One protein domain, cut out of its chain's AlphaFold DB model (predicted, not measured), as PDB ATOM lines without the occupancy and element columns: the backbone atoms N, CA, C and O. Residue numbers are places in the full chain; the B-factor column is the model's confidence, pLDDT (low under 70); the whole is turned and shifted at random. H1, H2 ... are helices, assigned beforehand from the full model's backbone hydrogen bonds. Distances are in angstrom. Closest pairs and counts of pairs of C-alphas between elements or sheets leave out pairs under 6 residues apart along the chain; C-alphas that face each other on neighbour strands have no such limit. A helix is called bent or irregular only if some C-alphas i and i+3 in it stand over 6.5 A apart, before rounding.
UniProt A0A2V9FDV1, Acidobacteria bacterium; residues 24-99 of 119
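What this domain is: This is residues 24 to 99 of the 119 residues of a protein of Acidobacteria bacterium (UniProt A0A2V9FDV1). One long, straight helix, H1, makes the longest dimension, and part of what follows folds back beside it: the chain turns at the end of H1, the short helix H2 sits near residues 43 to 47 of H1, and from H2 a loop runs back along H1 to about residue 75 and turns. From there the strand-free remainder wanders away from H1 as an irregular tail to Arg 99. The printed part has 76 residues with two named helices, H1 then H2, and no named strand; the class is all helix, though the helices hold 33 of the 76 printed residues, under half. The whole is loose, with a radius of gyration of the C-alphas of 14.5 A and spans of 43 by 29 by 25 A.

How they stand to each other: The longest helix is H1, residues 24 to 51. H2, residues 59 to 63, only just touches it, with 3 pairs of C-alphas within 8 A. H1 touches H2 with residues 43 to 47 alone. The closest C-alphas of the two helices are those of Phe 47 and Leu 61, 7.2 A apart, while their centres are 15.9 A apart. In H1 and H2 every O i to N i+4 pair is within hydrogen-bond range.

Where its parts are: H1 begins with C-alpha 24 at (11.736, 30.396, 15.298) and ends with C-alpha 51 at (30.065, -0.051, -4.879), 40.9 A from first to last C-alpha. H2 has five residues and ends with C-alpha 63 at (26.533, -2.030, 7.556).

The domain as a whole: The two C-alphas farthest apart are those of Ser 24 and His 95, 43.1 A. The printed part has no cut. The link from H1 to H2 is short, with 7 residues. Residues 64 to 99 hold no named element. Mean pLDDT of the printed part is 70.5; residues 54 to 55 and 76 to 99 are under 70.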
ATOM      1  N   SER A  24      10.310  30.693  15.145       82.31
ATOM      2  CA  SER A  24      11.736  30.396  15.298       82.31
ATOM      3  C   SER A  24      12.011  28.919  15.590       82.31
ATOM      4  O   SER A  24      12.921  28.340  14.998       82.31
ATOM      5  N   VAL A  25      11.200  28.276  16.436       85.12
ATOM      6  CA  VAL A  25      11.337  26.846  16.751       85.12
ATOM      7  C   VAL A  25      10.961  25.995  15.541       85.12
ATOM      8  O   VAL A  25      11.633  25.004  15.261       85.12
ATOM      9  N   ARG A  26       9.948  26.402  14.765       85.12
ATOM     10  CA  ARG A  26       9.596  25.728  13.505       85.12
ATOM     11  C   ARG A  26      10.742  25.802  12.493       85.12
ATOM     12  O   ARG A  26      11.152  24.775  11.960       85.12
ATOM     13  N   ARG A  27      11.305  26.995  12.278       86.06
ATOM     14  CA  ARG A  27      12.442  27.210  11.368       86.06
ATOM     15  C   ARG A  27      13.684  26.431  11.789       86.06
ATOM     16  O   ARG A  27      14.359  25.876  10.928       86.06
ATOM     17  N   ALA A  28      13.958  26.348  13.090       86.06
ATOM     18  CA  ALA A  28      15.061  25.550  13.611       86.06
ATOM     19  C   ALA A  28      14.882  24.056  13.285       86.06
ATOM     20  O   ALA A  28      15.801  23.433  12.761       86.06
ATOM     21  N   ARG A  29      13.682  23.496  13.502       85.12
ATOM     22  CA  ARG A  29      13.382  22.094  13.150       85.12
ATOM     23  C   ARG A  29      13.476  21.839  11.643       85.12
ATOM     24  O   ARG A  29      14.026  20.824  11.233       85.12
ATOM     25  N   GLU A  30      12.999  22.773  10.818       87.75
ATOM     26  CA  GLU A  30      13.127  22.697   9.354       87.75
ATOM     27  C   GLU A  30      14.589  22.718   8.890       87.75
ATOM     28  O   GLU A  30      14.942  22.024   7.937       87.75
ATOM     29  N   ALA A  31      15.438  23.523   9.532       89.31
ATOM     30  CA  ALA A  31      16.855  23.608   9.197       89.31
ATOM     31  C   ALA A  31      17.592  22.301   9.522       89.31
ATOM     32  O   ALA A  31      18.342  21.808   8.681       89.31
ATOM     33  N   VAL A  32      17.322  21.715  10.694       89.69
ATOM     34  CA  VAL A  32      17.889  20.419  11.101       89.69
ATOM     35  C   VAL A  32      17.468  19.320  10.127       89.69
ATOM     36  O   VAL A  32      18.326  18.656   9.555       89.69
ATOM     37  N   LEU A  33      16.171  19.217   9.815       87.56
ATOM     38  CA  LEU A  33      15.669  18.208   8.880       87.56
ATOM     39  C   LEU A  33      16.323  18.308   7.491       87.56
ATOM     40  O   LEU A  33      16.671  17.299   6.882       87.56
ATOM     41  N   LYS A  34      16.505  19.527   6.971       88.88
ATOM     42  CA  LYS A  34      17.173  19.735   5.677       88.88
ATOM     43  C   LYS A  34      18.628  19.285   5.703       88.88
ATOM     44  O   LYS A  34      19.091  18.705   4.722       88.88
ATOM     45  N   ASN A  35      19.333  19.559   6.797       89.88
ATOM     46  CA  ASN A  35      20.720  19.149   6.966       89.88
ATOM     47  C   ASN A  35      20.845  17.618   7.011       89.88
ATOM     48  O   ASN A  35      21.662  17.049   6.289       89.88
ATOM     49  N   ASP A  36      19.972  16.953   7.765       88.25
ATOM     50  CA  ASP A  36      19.970  15.494   7.898       88.25
ATOM     51  C   ASP A  36      19.668  14.799   6.559       88.25
ATOM     52  O   ASP A  36      20.356  13.854   6.167       88.25
ATOM     53  N   LEU A  37      18.693  15.309   5.795       87.19
ATOM     54  CA  LEU A  37      18.380  14.806   4.451       87.19
ATOM     55  C   LEU A  37      19.541  15.008   3.464       87.19
ATOM     56  O   LEU A  37      19.813  14.131   2.643       87.19
ATOM     57  N   ALA A  38      20.226  16.153   3.529       88.12
ATOM     58  CA  ALA A  38      21.385  16.425   2.685       88.12
ATOM     59  C   ALA A  38      22.559  15.489   3.016       88.12
ATOM     60  O   ALA A  38      23.213  14.982   2.103       88.12
ATOM     61  N   TYR A  39      22.785  15.215   4.303       88.56
ATOM     62  CA  TYR A  39      23.798  14.270   4.761       88.56
ATOM     63  C   TYR A  39      23.513  12.843   4.272       88.56
ATOM     64  O   TYR A  39      24.386  12.216   3.671       88.56
ATOM     65  N   MET A  40      22.273  12.362   4.420       84.06
ATOM     66  CA  MET A  40      21.870  11.049   3.900       84.06
ATOM     67  C   MET A  40      22.050  10.957   2.385       84.06
ATOM     68  O   MET A  40      22.587   9.975   1.875       84.06
ATOM     69  N   ARG A  41      21.666  12.001   1.646       86.25
ATOM     70  CA  ARG A  41      21.857  12.023   0.194       86.25
ATOM     71  C   ARG A  41      23.327  11.885  -0.193       86.25
ATOM     72  O   ARG A  41      23.643  11.080  -1.061       86.25
ATOM     73  N   LYS A  42      24.213  12.609   0.491       86.75
ATOM     74  CA  LYS A  42      25.656  12.515   0.260       86.75
ATOM     75  C   LYS A  42      26.180  11.101   0.526       86.75
ATOM     76  O   LYS A  42      26.909  10.567  -0.297       86.75
ATOM     77  N   SER A  43      25.751  10.471   1.618       85.25
ATOM     78  CA  SER A  43      26.169   9.097   1.927       85.25
ATOM     79  C   SER A  43      25.705   8.064   0.887       85.25
ATOM     80  O   SER A  43      26.434   7.119   0.603       85.25
ATOM     81  N   ILE A  44      24.532   8.260   0.266       84.62
ATOM     82  CA  ILE A  44      24.057   7.414  -0.844       84.62
ATOM     83  C   ILE A  44      24.940   7.608  -2.081       84.62
ATOM     84  O   ILE A  44      25.286   6.632  -2.754       84.62
ATOM     85  N   ASP A  45      25.311   8.852  -2.380       84.06
ATOM     86  CA  ASP A  45      26.193   9.170  -3.503       84.06
ATOM     87  C   ASP A  45      27.589   8.547  -3.297       84.06
ATOM     88  O   ASP A  45      28.141   7.958  -4.229       84.06
ATOM     89  N   ASP A  46      28.123   8.597  -2.072       83.44
ATOM     90  CA  ASP A  46      29.405   7.984  -1.701       83.44
ATOM     91  C   ASP A  46      29.348   6.444  -1.803       83.44
ATOM     92  O   ASP A  46      30.205   5.835  -2.445       83.44
ATOM     93  N   PHE A  47      28.285   5.809  -1.293       81.62
ATOM     94  CA  PHE A  47      28.070   4.362  -1.440       81.62
ATOM     95  C   PHE A  47      28.007   3.941  -2.915       81.62
ATOM     96  O   PHE A  47      28.632   2.962  -3.330       81.62
ATOM     97  N   THR A  48      27.280   4.709  -3.730       78.31
ATOM     98  CA  THR A  48      27.129   4.435  -5.164       78.31
ATOM     99  C   THR A  48      28.456   4.612  -5.904       78.31
ATOM    100  O   THR A  48      28.738   3.870  -6.845       78.31
ATOM    101  N   ARG A  49      29.298   5.561  -5.483       80.06
ATOM    102  CA  ARG A  49      30.631   5.778  -6.059       80.06
ATOM    103  C   ARG A  49      31.565   4.595  -5.808       80.06
ATOM    104  O   ARG A  49      32.296   4.213  -6.722       80.06
ATOM    105  N   ASP A  50      31.511   4.014  -4.615       83.56
ATOM    106  CA  ASP A  50      32.417   2.939  -4.209       83.56
ATOM    107  C   ASP A  50      31.946   1.561  -4.688       83.56
ATOM    108  O   ASP A  50      32.738   0.763  -5.188       83.56
ATOM    109  N   ARG A  51      30.645   1.266  -4.557       77.00
ATOM    110  CA  ARG A  51      30.065  -0.051  -4.879       77.00
ATOM    111  C   ARG A  51      29.491  -0.142  -6.293       77.00
ATOM    112  O   ARG A  51      29.129  -1.237  -6.716       77.00
ATOM    113  N   GLN A  52      29.382   0.980  -7.013       75.44
ATOM    114  CA  GLN A  52      28.733   1.093  -8.333       75.44
ATOM    115  C   GLN A  52      27.279   0.580  -8.374       75.44
ATOM    116  O   GLN A  52      26.710   0.394  -9.449       75.44
ATOM    117  N   GLN A  53      26.663   0.363  -7.210       72.31
ATOM    118  CA  GLN A  53      25.303  -0.137  -7.046       72.31
ATOM    119  C   GLN A  53      24.548   0.778  -6.090       72.31
ATOM    120  O   GLN A  53      25.109   1.264  -5.107       72.31
ATOM    121  N   ALA A  54      23.275   1.018  -6.396       68.50
ATOM    122  CA  ALA A  54      22.388   1.714  -5.480       68.50
ATOM    123  C   ALA A  54      22.013   0.769  -4.324       68.50
ATOM    124  O   ALA A  54      21.783  -0.418  -4.574       68.50
ATOM    125  N   PRO A  55      21.931   1.277  -3.086       69.75
ATOM    126  CA  PRO A  55      21.570   0.466  -1.932       69.75
ATOM    127  C   PRO A  55      20.133  -0.051  -2.073       69.75
ATOM    128  O   PRO A  55      19.229   0.700  -2.450       69.75
ATOM    129  N   GLN A  56      19.912  -1.329  -1.766       72.62
ATOM    130  CA  GLN A  56      18.574  -1.930  -1.778       72.62
ATOM    131  C   GLN A  56      17.788  -1.565  -0.517       72.62
ATOM    132  O   GLN A  56      16.556  -1.528  -0.528       72.62
ATOM    133  N   SER A  57      18.499  -1.257   0.570       72.19
ATOM    134  CA  SER A  57      17.913  -0.802   1.825       72.19
ATOM    135  C   SER A  57      18.795   0.241   2.509       72.19
ATOM    136  O   SER A  57      20.011   0.265   2.328       72.19
ATOM    137  N   LEU A  58      18.194   1.101   3.340       72.00
ATOM    138  CA  LEU A  58      18.952   2.066   4.146       72.00
ATOM    139  C   LEU A  58      19.878   1.375   5.170       72.00
ATOM    140  O   LEU A  58      20.859   1.978   5.598       72.00
ATOM    141  N   GLN A  59      19.590   0.120   5.536       73.12
ATOM    142  CA  GLN A  59      20.392  -0.669   6.474       73.12
ATOM    143  C   GLN A  59      21.784  -0.999   5.910       73.12
ATOM    144  O   GLN A  59      22.766  -0.937   6.643       73.12
ATOM    145  N   GLU A  60      21.893  -1.223   4.595       73.00
ATOM    146  CA  GLU A  60      23.171  -1.509   3.924       73.00
ATOM    147  C   GLU A  60      24.176  -0.354   4.036       73.00
ATOM    148  O   GLU A  60      25.385  -0.579   4.022       73.00
ATOM    149  N   LEU A  61      23.703   0.891   4.181       75.69
ATOM    150  CA  LEU A  61      24.594   2.033   4.397       75.69
ATOM    151  C   LEU A  61      25.154   2.061   5.824       75.69
ATOM    152  O   LEU A  61      26.251   2.581   6.027       75.69
ATOM    153  N   VAL A  62      24.422   1.521   6.801       80.31
ATOM    154  CA  VAL A  62      24.898   1.386   8.186       80.31
ATOM    155  C   VAL A  62      25.909   0.248   8.274       80.31
ATOM    156  O   VAL A  62      26.992   0.437   8.821       80.31
ATOM    157  N   ASP A  63      25.613  -0.889   7.639       80.56
ATOM    158  CA  ASP A  63      26.533  -2.030   7.556       80.56
ATOM    159  C   ASP A  63      27.811  -1.675   6.780       80.56
ATOM    160  O   ASP A  63      28.913  -2.088   7.138       80.56
ATOM    161  N   GLY A  64      27.678  -0.850   5.736       75.69
ATOM    162  CA  GLY A  64      28.796  -0.275   4.989       75.69
ATOM    163  C   GLY A  64      29.543   0.842   5.724       75.69
ATOM    164  O   GLY A  64      30.503   1.375   5.173       75.69
ATOM    165  N   ASN A  65      29.128   1.205   6.945       79.69
ATOM    166  CA  ASN A  65      29.692   2.285   7.761       79.69
ATOM    167  C   ASN A  65      29.699   3.667   7.063       79.69
ATOM    168  O   ASN A  65      30.489   4.546   7.408       79.69
ATOM    169  N   TYR A  66      28.797   3.881   6.099       79.75
ATOM    170  CA  TYR A  66      28.564   5.183   5.462       79.75
ATOM    171  C   TYR A  66      27.622   6.063   6.298       79.75
ATOM    172  O   TYR A  66      27.701   7.290   6.231       79.75
ATOM    173  N   LEU A  67      26.770   5.453   7.132       78.00
ATOM    174  CA  LEU A  67      26.028   6.125   8.202       78.00
ATOM    175  C   LEU A  67      26.330   5.483   9.552       78.00
ATOM    176  O   LEU A  67      26.176   4.279   9.726       78.00
ATOM    177  N   ARG A  68      26.688   6.305  10.542       76.88
ATOM    178  CA  ARG A  68      26.961   5.828  11.905       76.88
ATOM    179  C   ARG A  68      25.686   5.574  12.717       76.88
ATOM    180  O   ARG A  68      25.659   4.656  13.525       76.88
ATOM    181  N   VAL A  69      24.662   6.407  12.528       74.69
ATOM    182  CA  VAL A  69      23.360   6.371  13.220       74.69
ATOM    183  C   VAL A  69      22.308   7.010  12.308       74.69
ATOM    184  O   VAL A  69      22.617   7.973  11.602       74.69
ATOM    185  N   PHE A  70      21.069   6.507  12.337       76.06
ATOM    186  CA  PHE A  70      19.948   7.157  11.654       76.06
ATOM    187  C   PHE A  70      19.555   8.461  12.362       76.06
ATOM    188  O   PHE A  70      19.268   8.427  13.560       76.06
ATOM    189  N   PRO A  71      19.487   9.601  11.649       76.06
ATOM    190  CA  PRO A  71      18.956  10.821  12.236       76.06
ATOM    191  C   PRO A  71      17.456  10.661  12.536       76.06
ATOM    192  O   PRO A  71      16.691  10.092  11.749       76.06
ATOM    193  N   THR A  72      17.027  11.163  13.693       75.50
ATOM    194  CA  THR A  72      15.620  11.191  14.112       75.50
ATOM    195  C   THR A  72      14.952  12.465  13.595       75.50
ATOM    196  O   THR A  72      15.433  13.561  13.866       75.50
ATOM    197  N   ASP A  73      13.824  12.349  12.886       79.19
ATOM    198  CA  ASP A  73      13.100  13.510  12.350       79.19
ATOM    199  C   ASP A  73      12.462  14.345  13.488       79.19
ATOM    200  O   ASP A  73      11.584  13.835  14.193       79.19
ATOM    201  N   PRO A  74      12.819  15.636  13.655       70.38
ATOM    202  CA  PRO A  74      12.281  16.500  14.712       70.38
ATOM    203  C   PRO A  74      10.822  16.946  14.495       70.38
ATOM    204  O   PRO A  74      10.202  17.502  15.409       70.38
ATOM    205  N   LEU A  75      10.262  16.755  13.295       71.69
ATOM    206  CA  LEU A  75       8.862  17.045  12.973       71.69
ATOM    207  C   LEU A  75       7.978  15.822  13.199       71.69
ATOM    208  O   LEU A  75       6.919  15.935  13.815       71.69
ATOM    209  N   THR A  76       8.427  14.653  12.742       68.19
ATOM    210  CA  THR A  76       7.614  13.428  12.761       68.19
ATOM    211  C   THR A  76       7.926  12.524  13.962       68.19
ATOM    212  O   THR A  76       7.177  11.584  14.214       68.19
ATOM    213  N   HIS A  77       9.008  12.792  14.713       63.62
ATOM    214  CA  HIS A  77       9.554  11.922  15.775       63.62
ATOM    215  C   HIS A  77       9.755  10.467  15.324       63.62
ATOM    216  O   HIS A  77       9.769   9.541  16.130       63.62
ATOM    217  N   LYS A  78       9.896  10.258  14.013       62.84
ATOM    218  CA  LYS A  78      10.159   8.953  13.421       62.84
ATOM    219  C   LYS A  78      11.631   8.877  13.082       62.84
ATOM    220  O   LYS A  78      12.211   9.829  12.561       62.84
ATOM    221  N   GLU A  79      12.222   7.724  13.344       60.69
ATOM    222  CA  GLU A  79      13.506   7.384  12.755       60.69
ATOM    223  C   GLU A  79      13.308   7.291  11.242       60.69
ATOM    224  O   GLU A  79      12.493   6.493  10.760       60.69
ATOM    225  N   LEU A  80      14.033   8.125  10.488       57.53
ATOM    226  CA  LEU A  80      13.924   8.219   9.026       57.53
ATOM    227  C   LEU A  80      14.235   6.880   8.318       57.53
ATOM    228  O   LEU A  80      13.907   6.717   7.145       57.53
ATOM    229  N   GLY A  81      14.786   5.897   9.042       54.69
ATOM    230  CA  GLY A  81      15.031   4.530   8.575       54.69
ATOM    231  C   GLY A  81      13.802   3.608   8.511       54.69
ATOM    232  O   GLY A  81      13.858   2.588   7.836       54.69
ATOM    233  N   THR A  82      12.669   3.939   9.145       46.12
ATOM    234  CA  THR A  82      11.533   2.988   9.281       46.12
ATOM    235  C   THR A  82      10.446   3.109   8.205       46.12
ATOM    236  O   THR A  82       9.460   2.373   8.226       46.12
ATOM    237  N   SER A  83      10.598   4.014   7.232       49.44
ATOM    238  CA  SER A  83       9.560   4.279   6.223       49.44
ATOM    239  C   SER A  83      10.111   4.485   4.804       49.44
ATOM    240  O   SER A  83       9.624   5.337   4.064       49.44
ATOM    241  N   PHE A  84      11.062   3.664   4.358       49.19
ATOM    242  CA  PHE A  84      11.170   3.376   2.922       49.19
ATOM    243  C   PHE A  84      10.176   2.260   2.592       49.19
ATOM    244  O   PHE A  84      10.523   1.087   2.485       49.19
ATOM    245  N   ARG A  85       8.890   2.616   2.486       42.44
ATOM    246  CA  ARG A  85       7.913   1.706   1.885       42.44
ATOM    247  C   ARG A  85       8.283   1.550   0.418       42.44
ATOM    248  O   ARG A  85       8.127   2.498  -0.343       42.44
ATOM    249  N   HIS A  86       8.818   0.373   0.102       44.56
ATOM    250  CA  HIS A  86       8.833  -0.290  -1.200       44.56
ATOM    251  C   HIS A  86       8.441   0.632  -2.369       44.56
ATOM    252  O   HIS A  86       7.261   0.804  -2.670       44.56
ATOM    253  N   CYS A  87       9.432   1.215  -3.046       43.00
ATOM    254  CA  CYS A  87       9.257   1.542  -4.453       43.00
ATOM    255  C   CYS A  87       9.902   0.395  -5.210       43.00
ATOM    256  O   CYS A  87      11.122   0.319  -5.342       43.00
ATOM    257  N   GLU A  88       9.045  -0.548  -5.576       45.03
ATOM    258  CA  GLU A  88       9.332  -1.637  -6.484       45.03
ATOM    259  C   GLU A  88      10.257  -1.157  -7.602       45.03
ATOM    260  O   GLU A  88       9.988  -0.181  -8.310       45.03
ATOM    261  N   THR A  89      11.393  -1.835  -7.691       47.75
ATOM    262  CA  THR A  89      12.449  -1.667  -8.673       47.75
ATOM    263  C   THR A  89      11.890  -1.799 -10.087       47.75
ATOM    264  O   THR A  89      12.028  -2.834 -10.732       47.75
ATOM    265  N   ARG A  90      11.320  -0.731 -10.643       37.41
ATOM    266  CA  ARG A  90      11.354  -0.541 -12.093       37.41
ATOM    267  C   ARG A  90      12.705   0.052 -12.447       37.41
ATOM    268  O   ARG A  90      12.853   1.262 -12.554       37.41
ATOM    269  N   GLN A  91      13.675  -0.858 -12.541       46.88
ATOM    270  CA  GLN A  91      14.875  -0.802 -13.373       46.88
ATOM    271  C   GLN A  91      15.233   0.613 -13.860       46.88
ATOM    272  O   GLN A  91      14.908   1.001 -14.982       46.88
ATOM    273  N   TRP A  92      15.917   1.389 -13.021       37.28
ATOM    274  CA  TRP A  92      16.568   2.607 -13.490       37.28
ATOM    275  C   TRP A  92      17.676   2.197 -14.469       37.28
ATOM    276  O   TRP A  92      18.573   1.447 -14.073       37.28
ATOM    277  N   PRO A  93      17.662   2.644 -15.737       39.56
ATOM    278  CA  PRO A  93      18.796   2.425 -16.608       39.56
ATOM    279  C   PRO A  93      19.904   3.354 -16.115       39.56
ATOM    280  O   PRO A  93      19.787   4.578 -16.162       39.56
ATOM    281  N   TYR A  94      20.987   2.760 -15.634       52.56
ATOM    282  CA  TYR A  94      22.274   3.387 -15.345       52.56
ATOM    283  C   TYR A  94      22.921   3.914 -16.640       52.56
ATOM    284  O   TYR A  94      24.020   3.533 -17.025       52.56
ATOM    285  N   HIS A  95      22.258   4.840 -17.329       44.12
ATOM    286  CA  HIS A  95      22.928   5.739 -18.253       44.12
ATOM    287  C   HIS A  95      23.356   6.979 -17.475       44.12
ATOM    288  O   HIS A  95      22.651   7.987 -17.407       44.12
ATOM    289  N   PHE A  96      24.550   6.877 -16.889       45.31
ATOM    290  CA  PHE A  96      25.369   8.012 -16.481       45.31
ATOM    291  C   PHE A  96      25.360   9.075 -17.588       45.31
ATOM    292  O   PHE A  96      25.977   8.907 -18.639       45.31
ATOM    293  N   ARG A  97      24.669  10.192 -17.353       41.81
ATOM    294  CA  ARG A  97      24.750  11.382 -18.202       41.81
ATOM    295  C   ARG A  97      25.299  12.538 -17.373       41.81
ATOM    296  O   ARG A  97      24.556  13.401 -16.915       41.81
ATOM    297  N   TYR A  98      26.622  12.573 -17.209       45.94
ATOM    298  CA  TYR A  98      27.302  13.828 -16.895       45.94
ATOM    299  C   TYR A  98      27.114  14.774 -18.087       45.94
ATOM    300  O   TYR A  98      27.428  14.452 -19.231       45.94
ATOM    301  N   ARG A  99      26.529  15.936 -17.811       40.22
ATOM    302  CA  ARG A  99      26.227  17.009 -18.762       40.22
ATOM    303  C   ARG A  99      27.520  17.501 -19.440       40.22
ATOM    304  O   ARG A  99      28.231  18.327 -18.879       40.22
TER     305      ARG A  99